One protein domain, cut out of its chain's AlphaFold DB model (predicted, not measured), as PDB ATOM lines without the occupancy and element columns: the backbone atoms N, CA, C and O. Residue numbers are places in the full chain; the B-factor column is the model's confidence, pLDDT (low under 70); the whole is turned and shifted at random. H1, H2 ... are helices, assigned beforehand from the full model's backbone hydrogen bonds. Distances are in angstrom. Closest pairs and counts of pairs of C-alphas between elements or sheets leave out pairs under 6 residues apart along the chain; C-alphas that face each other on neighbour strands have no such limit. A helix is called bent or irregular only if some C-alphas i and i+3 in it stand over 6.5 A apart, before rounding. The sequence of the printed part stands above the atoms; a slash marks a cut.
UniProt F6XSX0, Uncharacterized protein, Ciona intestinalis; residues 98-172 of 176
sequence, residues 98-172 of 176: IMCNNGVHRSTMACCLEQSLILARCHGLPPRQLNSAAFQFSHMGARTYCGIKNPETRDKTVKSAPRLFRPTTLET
ATOM      1  N   ILE A  98     138.529  86.541 137.145       92.31
ATOM      2  CA  ILE A  98     138.711  87.829 137.814       92.31
ATOM      3  C   ILE A  98     138.777  87.612 139.322       92.31
ATOM      4  O   ILE A  98     137.839  87.106 139.938       92.31
ATOM      5  N   MET A  99     139.868  88.071 139.928       92.06
ATOM      6  CA  MET A  99     140.108  87.951 141.363       92.06
ATOM      7  C   MET A  99     140.527  89.281 141.992       92.06
ATOM      8  O   MET A  99     141.200  90.111 141.382       92.06
ATOM      9  N   CYS A 100     140.132  89.468 143.247       89.12
ATOM     10  CA  CYS A 100     140.614  90.518 144.135       89.12
ATOM     11  C   CYS A 100     140.644  89.968 145.569       89.12
ATOM     12  O   CYS A 100     140.147  88.872 145.809       89.12
ATOM     13  N   ASN A 101     141.194  90.726 146.523       88.81
ATOM     14  CA  ASN A 101     141.433  90.239 147.891       88.81
ATOM     15  C   ASN A 101     140.198  89.606 148.566       88.81
ATOM     16  O   ASN A 101     140.310  88.579 149.213       88.81
ATOM     17  N   ASN A 102     139.023  90.218 148.407       87.06
ATOM     18  CA  ASN A 102     137.780  89.746 149.024       87.06
ATOM     19  C   ASN A 102     136.797  89.118 148.023       87.06
ATOM     20  O   ASN A 102     135.763  88.610 148.429       87.06
ATOM     21  N   GLY A 103     137.067  89.198 146.718       87.44
ATOM     22  CA  GLY A 103     136.150  88.733 145.673       87.44
ATOM     23  C   GLY A 103     134.811  89.481 145.576       87.44
ATOM     24  O   GLY A 103     133.976  89.094 144.763       87.44
ATOM     25  N   VAL A 104     134.595  90.551 146.353       87.44
ATOM     26  CA  VAL A 104     133.321  91.286 146.402       87.44
ATOM     27  C   VAL A 104     133.391  92.513 145.499       87.44
ATOM     28  O   VAL A 104     133.012  92.433 144.338       87.44
ATOM     29  N   HIS A 105     133.908  93.649 145.973       86.00
ATOM     30  CA  HIS A 105     133.700  94.954 145.323       86.00
ATOM     31  C   HIS A 105     134.432  95.108 143.983       86.00
ATOM     32  O   HIS A 105     133.797  95.267 142.941       86.00
ATOM     33  N   ARG A 106     135.770  95.010 143.981       88.50
ATOM     34  CA  ARG A 106     136.579  95.162 142.755       88.50
ATOM     35  C   ARG A 106     136.284  94.088 141.711       88.50
ATOM     36  O   ARG A 106     136.153  94.414 140.533       88.50
ATOM     37  N   SER A 107     136.129  92.833 142.139       90.25
ATOM     38  CA  SER A 107     135.706  91.757 141.240       90.25
ATOM     39  C   SER A 107     134.315  92.036 140.682       90.25
ATOM     40  O   SER A 107     134.133  91.852 139.479       90.25
ATOM     41  N   THR A 108     133.376  92.542 141.502       90.25
ATOM     42  CA  THR A 108     132.028  92.968 141.072       90.25
ATOM     43  C   THR A 108     132.084  94.002 139.956       90.25
ATOM     44  O   THR A 108     131.508  93.789 138.893       90.25
ATOM     45  N   MET A 109     132.850  95.070 140.138       88.69
ATOM     46  CA  MET A 109     132.994  96.109 139.117       88.69
ATOM     47  C   MET A 109     133.609  95.557 137.826       88.69
ATOM     48  O   MET A 109     133.067  95.779 136.746       88.69
ATOM     49  N   ALA A 110     134.700  94.791 137.933       90.69
ATOM     50  CA  ALA A 110     135.417  94.274 136.772       90.69
ATOM     51  C   ALA A 110     134.565  93.314 135.925       90.69
ATOM     52  O   ALA A 110     134.419  93.564 134.730       90.69
ATOM     53  N   CYS A 111     133.935  92.278 136.507       92.12
ATOM     54  CA  CYS A 111     133.105  91.401 135.663       92.12
ATOM     55  C   CYS A 111     131.809  92.085 135.203       92.12
ATOM     56  O   CYS A 111     131.349  91.774 134.117       92.12
ATOM     57  N   CYS A 112     131.209  93.021 135.953       92.19
ATOM     58  CA  CYS A 112     130.017  93.728 135.458       92.19
ATOM     59  C   CYS A 112     130.349  94.595 134.235       92.19
ATOM     60  O   CYS A 112     129.593  94.607 133.264       92.19
ATOM     61  N   LEU A 113     131.507  95.262 134.254       91.69
ATOM     62  CA  LEU A 113     132.016  95.994 133.103       91.69
ATOM     63  C   LEU A 113     132.308  95.051 131.925       91.69
ATOM     64  O   LEU A 113     131.863  95.318 130.813       91.69
ATOM     65  N   GLU A 114     132.987  93.928 132.165       93.44
ATOM     66  CA  GLU A 114     133.242  92.908 131.139       93.44
ATOM     67  C   GLU A 114     131.944  92.390 130.501       93.44
ATOM     68  O   GLU A 114     131.834  92.378 129.278       93.44
ATOM     69  N   GLN A 115     130.926  92.050 131.298       93.94
ATOM     70  CA  GLN A 115     129.630  91.612 130.770       93.94
ATOM     71  C   GLN A 115     128.958  92.700 129.920       93.94
ATOM     72  O   GLN A 115     128.424  92.407 128.851       93.94
ATOM     73  N   SER A 116     129.027  93.970 130.337       94.19
ATOM     74  CA  SER A 116     128.481  95.079 129.541       94.19
ATOM     75  C   SER A 116     129.219  95.277 128.208       94.19
ATOM     76  O   SER A 116     128.584  95.540 127.187       94.19
ATOM     77  N   LEU A 117     130.544  95.088 128.192       93.44
ATOM     78  CA  LEU A 117     131.371  95.155 126.985       93.44
ATOM     79  C   LEU A 117     131.047  94.009 126.022       93.44
ATOM     80  O   LEU A 117     130.901  94.240 124.821       93.44
ATOM     81  N   ILE A 118     130.870  92.791 126.544       94.94
ATOM     82  CA  ILE A 118     130.457  91.627 125.752       94.94
ATOM     83  C   ILE A 118     129.084  91.873 125.129       94.94
ATOM     84  O   ILE A 118     128.923  91.657 123.929       94.94
ATOM     85  N   LEU A 119     128.112  92.387 125.890       95.88
ATOM     86  CA  LEU A 119     126.801  92.736 125.340       95.88
ATOM     87  C   LEU A 119     126.895  93.789 124.234       95.88
ATOM     88  O   LEU A 119     126.264  93.633 123.188       95.88
ATOM     89  N   ALA A 120     127.694  94.838 124.432       95.06
ATOM     90  CA  ALA A 120     127.859  95.893 123.433       95.06
ATOM     91  C   ALA A 120     128.488  95.369 122.140       95.06
ATOM     92  O   ALA A 120     128.046  95.704 121.043       95.06
ATOM     93  N   ARG A 121     129.494  94.503 122.264       93.19
ATOM     94  CA  ARG A 121     130.260  94.000 121.124       93.19
ATOM     95  C   ARG A 121     129.585  92.832 120.403       93.19
ATOM     96  O   ARG A 121     129.693  92.738 119.185       93.19
ATOM     97  N   CYS A 122     128.949  91.921 121.136       93.88
ATOM     98  CA  CYS A 122     128.438  90.654 120.600       93.88
ATOM     99  C   CYS A 122     126.914  90.604 120.473       93.88
ATOM    100  O   CYS A 122     126.412  89.823 119.671       93.88
ATOM    101  N   HIS A 123     126.184  91.414 121.242       96.19
ATOM    102  CA  HIS A 123     124.724  91.313 121.356       96.19
ATOM    103  C   HIS A 123     123.990  92.625 121.051       96.19
ATOM    104  O   HIS A 123     122.785  92.717 121.259       96.19
ATOM    105  N   GLY A 124     124.694  93.637 120.535       95.50
ATOM    106  CA  GLY A 124     124.077  94.864 120.034       95.50
ATOM    107  C   GLY A 124     123.602  95.842 121.111       95.50
ATOM    108  O   GLY A 124     122.793  96.715 120.801       95.50
ATOM    109  N   LEU A 125     124.098  95.747 122.353       96.38
ATOM    110  CA  LEU A 125     123.838  96.786 123.356       96.38
ATOM    111  C   LEU A 125     124.416  98.128 122.853       96.38
ATOM    112  O   LEU A 125     125.618  98.213 122.584       96.38
ATOM    113  N   PRO A 126     123.607  99.199 122.740       95.44
ATOM    114  CA  PRO A 126     124.099 100.498 122.306       95.44
ATOM    115  C   PRO A 126     125.242 100.992 123.211       95.44
ATOM    116  O   PRO A 126     125.071 100.990 124.431       95.44
ATOM    117  N   PRO A 127     126.368 101.505 122.674       89.62
ATOM    118  CA  PRO A 127     127.514 101.931 123.490       89.62
ATOM    119  C   PRO A 127     127.167 102.948 124.588       89.62
ATOM    120  O   PRO A 127     127.731 102.909 125.679       89.62
ATOM    121  N   ARG A 128     126.176 103.816 124.341       90.62
ATOM    122  CA  ARG A 128     125.647 104.776 125.329       90.62
ATOM    123  C   ARG A 128     125.040 104.118 126.578       90.62
ATOM    124  O   ARG A 128     124.962 104.756 127.620       90.62
ATOM    125  N   GLN A 129     124.628 102.853 126.487       91.38
ATOM    126  CA  GLN A 129     124.031 102.084 127.582       91.38
ATOM    127  C   GLN A 129     125.047 101.221 128.345       91.38
ATOM    128  O   GLN A 129     124.669 100.590 129.326       91.38
ATOM    129  N   LEU A 130     126.330 101.207 127.960       90.25
ATOM    130  CA  LEU A 130     127.358 100.355 128.573       90.25
ATOM    131  C   LEU A 130     127.438 100.538 130.096       90.25
ATOM    132  O   LEU A 130     127.313  99.575 130.852       90.25
ATOM    133  N   ASN A 131     127.566 101.785 130.556       88.81
ATOM    134  CA  ASN A 131     127.646 102.090 131.988       88.81
ATOM    135  C   ASN A 131     126.344 101.749 132.726       88.81
ATOM    136  O   ASN A 131     126.385 101.300 133.869       88.81
ATOM    137  N   SER A 132     125.194 101.929 132.066       89.88
ATOM    138  CA  SER A 132     123.888 101.577 132.629       89.88
ATOM    139  C   SER A 132     123.764 100.062 132.817       89.88
ATOM    140  O   SER A 132     123.438  99.612 133.911       89.88
ATOM    141  N   ALA A 133     124.143  99.265 131.815       92.00
ATOM    142  CA  ALA A 133     124.148  97.808 131.917       92.00
ATOM    143  C   ALA A 133     125.101  97.314 133.022       92.00
ATOM    144  O   ALA A 133     124.711  96.507 133.866       92.00
ATOM    145  N   ALA A 134     126.326  97.848 133.088       90.75
ATOM    146  CA  ALA A 134     127.275  97.517 134.154       90.75
ATOM    147  C   ALA A 134     126.738  97.877 135.555       90.75
ATOM    148  O   ALA A 134     126.926  97.128 136.522       90.75
ATOM    149  N   PHE A 135     126.030  99.005 135.675       88.44
ATOM    150  CA  PHE A 135     125.359  99.397 136.911       88.44
ATOM    151  C   PHE A 135     124.247  98.408 137.289       88.44
ATOM    152  O   PHE A 135     124.219  97.924 138.421       88.44
ATOM    153  N   GLN A 136     123.386  98.036 136.341       90.31
ATOM    154  CA  GLN A 136     122.311  97.072 136.578       90.31
ATOM    155  C   GLN A 136     122.861  95.715 137.031       90.31
ATOM    156  O   GLN A 136     122.374  95.155 138.012       90.31
ATOM    157  N   PHE A 137     123.934  95.220 136.410       90.75
ATOM    158  CA  PHE A 137     124.573  93.973 136.837       90.75
ATOM    159  C   PHE A 137     125.135  94.022 138.258       90.75
ATOM    160  O   PHE A 137     125.137  92.997 138.942       90.75
ATOM    161  N   SER A 138     125.617  95.183 138.706       86.25
ATOM    162  CA  SER A 138     126.191  95.327 140.048       86.25
ATOM    163  C   SER A 138     125.138  95.547 141.141       86.25
ATOM    164  O   SER A 138     125.358  95.091 142.259       86.25
ATOM    165  N   HIS A 139     124.002  96.187 140.830       83.81
ATOM    166  CA  HIS A 139     122.984  96.578 141.825       83.81
ATOM    167  C   HIS A 139     121.716  95.728 141.816       83.81
ATOM    168  O   HIS A 139     121.045  95.631 142.836       83.81
ATOM    169  N   MET A 140     121.380  95.126 140.677       84.62
ATOM    170  CA  MET A 140     120.189  94.283 140.512       84.62
ATOM    171  C   MET A 140     120.536  92.880 140.000       84.62
ATOM    172  O   MET A 140     119.675  92.010 139.937       84.62
ATOM    173  N   GLY A 141     121.794  92.643 139.622       83.88
ATOM    174  CA  GLY A 141     122.257  91.349 139.132       83.88
ATOM    175  C   GLY A 141     122.621  90.366 140.245       83.88
ATOM    176  O   GLY A 141     122.660  90.699 141.431       83.88
ATOM    177  N   ALA A 142     122.978  89.145 139.844       84.81
ATOM    178  CA  ALA A 142     123.282  88.026 140.744       84.81
ATOM    179  C   ALA A 142     124.419  88.299 141.749       84.81
ATOM    180  O   ALA A 142     124.520  87.640 142.782       84.81
ATOM    181  N   ARG A 143     125.288  89.278 141.473       84.19
ATOM    182  CA  ARG A 143     126.448  89.588 142.322       84.19
ATOM    183  C   ARG A 143     126.140  90.474 143.521       84.19
ATOM    184  O   ARG A 143     126.964  90.555 144.427       84.19
ATOM    185  N   THR A 144     124.930  91.023 143.597       84.19
ATOM    186  CA  THR A 144     124.384  91.605 144.835       84.19
ATOM    187  C   THR A 144     124.452  90.613 145.997       84.19
ATOM    188  O   THR A 144     124.817  90.976 147.115       84.19
ATOM    189  N   TYR A 145     124.221  89.330 145.712       84.81
ATOM    190  CA  TYR A 145     124.288  88.259 146.695       84.81
ATOM    191  C   TYR A 145     125.690  88.069 147.293       84.81
ATOM    192  O   TYR A 145     125.816  87.727 148.468       84.81
ATOM    193  N   CYS A 146     126.756  88.357 146.531       82.94
ATOM    194  CA  CYS A 146     128.123  88.362 147.057       82.94
ATOM    195  C   CYS A 146     128.311  89.452 148.118       82.94
ATOM    196  O   CYS A 146     128.997  89.212 149.108       82.94
ATOM    197  N   GLY A 147     127.692  90.623 147.938       81.19
ATOM    198  CA  GLY A 147     127.696  91.692 148.938       81.19
ATOM    199  C   GLY A 147     126.891  91.322 150.182       81.19
ATOM    200  O   GLY A 147     127.391  91.456 151.294       81.19
ATOM    201  N   ILE A 148     125.685  90.775 149.995       85.31
ATOM    202  CA  ILE A 148     124.793  90.359 151.091       85.31
ATOM    203  C   ILE A 148     125.449  89.291 151.974       85.31
ATOM    204  O   ILE A 148     125.379  89.372 153.194       85.31
ATOM    205  N   LYS A 149     126.121  88.305 151.368       87.62
ATOM    206  CA  LYS A 149     126.828  87.244 152.100       87.62
ATOM    207  C   LYS A 149     128.076  87.715 152.843       87.62
ATOM    208  O   LYS A 149     128.562  86.990 153.702       87.62
ATOM    209  N   ASN A 150     128.610  88.885 152.501       84.88
ATOM    210  CA  ASN A 150     129.874  89.387 153.038       84.88
ATOM    211  C   ASN A 150     129.721  90.840 153.540       84.88
ATOM    212  O   ASN A 150     130.446  91.725 153.073       84.88
ATOM    213  N   PRO A 151     128.802  91.115 154.488       79.81
ATOM    214  CA  PRO A 151     128.391  92.476 154.852       79.81
ATOM    215  C   PRO A 151     129.506  93.298 155.518       79.81
ATOM    216  O   PRO A 151     129.540  94.522 155.407       79.81
ATOM    217  N   GLU A 152     130.456  92.632 156.175       81.25
ATOM    218  CA  GLU A 152     131.594  93.277 156.843       81.25
ATOM    219  C   GLU A 152     132.682  93.732 155.861       81.25
ATOM    220  O   GLU A 152     133.572  94.518 156.200       81.25
ATOM    221  N   THR A 153     132.610  93.270 154.610       79.38
ATOM    222  CA  THR A 153     133.617  93.565 153.598       79.38
ATOM    223  C   THR A 153     133.480  95.007 153.125       79.38
ATOM    224  O   THR A 153     132.633  95.337 152.293       79.38
ATOM    225  N   ARG A 154     134.368  95.883 153.603       69.38
ATOM    226  CA  ARG A 154     134.492  97.270 153.134       69.38
ATOM    227  C   ARG A 154     135.669  97.399 152.173       69.38
ATOM    228  O   ARG A 154     136.792  97.055 152.525       69.38
ATOM    229  N   ASP A 155     135.440  97.948 150.981       68.44
ATOM    230  CA  ASP A 155     136.519  98.270 150.041       68.44
ATOM    231  C   ASP A 155     136.522  99.768 149.707       68.44
ATOM    232  O   ASP A 155     135.641 100.287 149.023       68.44
ATOM    233  N   LYS A 156     137.536 100.484 150.209       64.19
ATOM    234  CA  LYS A 156     137.715 101.923 149.959       64.19
ATOM    235  C   LYS A 156     138.238 102.212 148.541       64.19
ATOM    236  O   LYS A 156     138.134 103.351 148.093       64.19
ATOM    237  N   THR A 157     138.761 101.207 147.827       63.31
ATOM    238  CA  THR A 157     139.388 101.379 146.498       63.31
ATOM    239  C   THR A 157     138.390 101.698 145.384       63.31
ATOM    240  O   THR A 157     138.778 102.214 144.340       63.31
ATOM    241  N   VAL A 158     137.092 101.482 145.619       62.78
ATOM    242  CA  VAL A 158     136.020 101.827 144.670       62.78
ATOM    243  C   VAL A 158     135.957 103.338 144.414       62.78
ATOM    244  O   VAL A 158     135.680 103.765 143.295       62.78
ATOM    245  N   LYS A 159     136.265 104.164 145.424       66.94
ATOM    246  CA  LYS A 159     136.145 105.630 145.330       66.94
ATOM    247  C   LYS A 159     137.228 106.269 144.453       66.94
ATOM    248  O   LYS A 159     136.954 107.266 143.793       66.94
ATOM    249  N   SER A 160     138.431 105.693 144.421       72.12
ATOM    250  CA  SER A 160     139.558 106.169 143.604       72.12
ATOM    251  C   SER A 160     139.653 105.485 142.235       72.12
ATOM    252  O   SER A 160     140.556 105.793 141.459       72.12
ATOM    253  N   ALA A 161     138.732 104.570 141.915       74.75
ATOM    254  CA  ALA A 161     138.729 103.862 140.641       74.75
ATOM    255  C   ALA A 161     138.519 104.822 139.450       74.75
ATOM    256  O   ALA A 161     137.891 105.878 139.593       74.75
ATOM    257  N   PRO A 162     138.990 104.481 138.239       79.56
ATOM    258  CA  PRO A 162     138.660 105.232 137.029       79.56
ATOM    259  C   PRO A 162     137.154 105.305 136.791       79.56
ATOM    260  O   PRO A 162     136.416 104.407 137.191       79.56
ATOM    261  N   ARG A 163     136.700 106.347 136.080       80.81
ATOM    262  CA  ARG A 163     135.272 106.574 135.795       80.81
ATOM    263  C   ARG A 163     134.586 105.342 135.200       80.81
ATOM    264  O   ARG A 163     133.475 105.042 135.605       80.81
ATOM    265  N   LEU A 164     135.265 104.621 134.306       79.62
ATOM    266  CA  LEU A 164     134.734 103.412 133.668       79.62
ATOM    267  C   LEU A 164     134.431 102.280 134.663       79.62
ATOM    268  O   LEU A 164     133.525 101.489 134.442       79.62
ATOM    269  N   PHE A 165     135.189 102.202 135.754       80.81
ATOM    270  CA  PHE A 165     134.980 101.195 136.787       80.81
ATOM    271  C   PHE A 165     134.052 101.696 137.896       80.81
ATOM    272  O   PHE A 165     133.516 100.876 138.632       80.81
ATOM    273  N   ARG A 166     133.835 103.010 138.037       76.56
ATOM    274  CA  ARG A 166     132.963 103.553 139.084       76.56
ATOM    275  C   ARG A 166     131.494 103.205 138.815       76.56
ATOM    276  O   ARG A 166     131.026 103.384 137.692       76.56
ATOM    277  N   PRO A 167     130.736 102.795 139.846       63.88
ATOM    278  CA  PRO A 167     129.295 102.668 139.712       63.88
ATOM    279  C   PRO A 167     128.700 104.046 139.410       63.88
ATOM    280  O   PRO A 167     128.946 105.005 140.140       63.88
ATOM    281  N   THR A 168     127.965 104.159 138.306       60.38
ATOM    282  CA  THR A 168     127.272 105.402 137.941       60.38
ATOM    283  C   THR A 168     125.983 105.474 138.752       60.38
ATOM    284  O   THR A 168     125.186 104.549 138.676       60.38
ATOM    285  N   THR A 169     125.758 106.525 139.539       55.31
ATOM    286  CA  THR A 169     124.444 106.753 140.156       55.31
ATOM    287  C   THR A 169     123.406 107.010 139.057       55.31
ATOM    288  O   THR A 169     123.675 107.741 138.106       55.31
ATOM    289  N   LEU A 170     122.221 106.396 139.164       48.25
ATOM    290  CA  LEU A 170     121.144 106.488 138.159       48.25
ATOM    291  C   LEU A 170     120.685 107.929 137.860       48.25
ATOM    292  O   LEU A 170     120.095 108.168 136.809       48.25
ATOM    293  N   GLU A 171     121.001 108.890 138.730       41.62
ATOM    294  CA  GLU A 171     120.644 110.309 138.591       41.62
ATOM    295  C   GLU A 171     121.241 110.990 137.347       41.62
ATOM    296  O   GLU A 171     120.742 112.024 136.920       41.62
ATOM    297  N   THR A 172     122.272 110.419 136.710       42.91
ATOM    298  CA  THR A 172     122.872 111.003 135.493       42.91
ATOM    299  C   THR A 172     122.296 110.460 134.182       42.91
ATOM    300  O   THR A 172     122.826 110.767 133.118       42.91
TER     301      THR A 172
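This is residues 98 to 172 of the 176 residues of an uncharacterized protein of Ciona intestinalis (UniProt F6XSX0). A helical hairpin, H1 and H2, is the main body; short H3 continues beyond the end of H2, and residues 149 to 172 fold back alongside the hairpin. The printed part has 75 residues, with H1, H2 and H3 in that order and no named strand; it is all helix by class, with 36 residues, under half, in named elements. It is compact, radius of gyration of the C-alphas 12.3 A, yet elongated, spanning 37 by 22 by 20 A.

Start at H1, residues 105 to 122; a tight link leads to H2, residues 127 to 139. They touch, closest at the C-alphas of Cys 112 and Ala 134, 4.9 A, and run opposite ways at a steep tilt of 38 degrees, only just past shallow. H3, residues 144 to 148, is close to H2 but not clearly touching; the closest C-alphas, Ser 138 and Thr 144, are 6.3 A apart. Every O i to N i+4 pair is within hydrogen-bond range in H1 and H3, and 7 of 9 in H2.

Find C-alpha 105 at (133.700, 94.954, 145.323); H1 runs 25.6 A from there. H2 runs 19.6 A and is irregular: C-alphas 128 and 131 are 7.5 A apart. H3, 6.4 A long, ends at C-alpha 148, (124.793, 90.359, 151.091).

Look to Gly 124 and Glu 152 for the C-alphas farthest apart, 37.6 A. The printed part has no cut, and neither link between helices is long. The model's pLDDT is under 70 at residues 154 to 159 and 167 to 172.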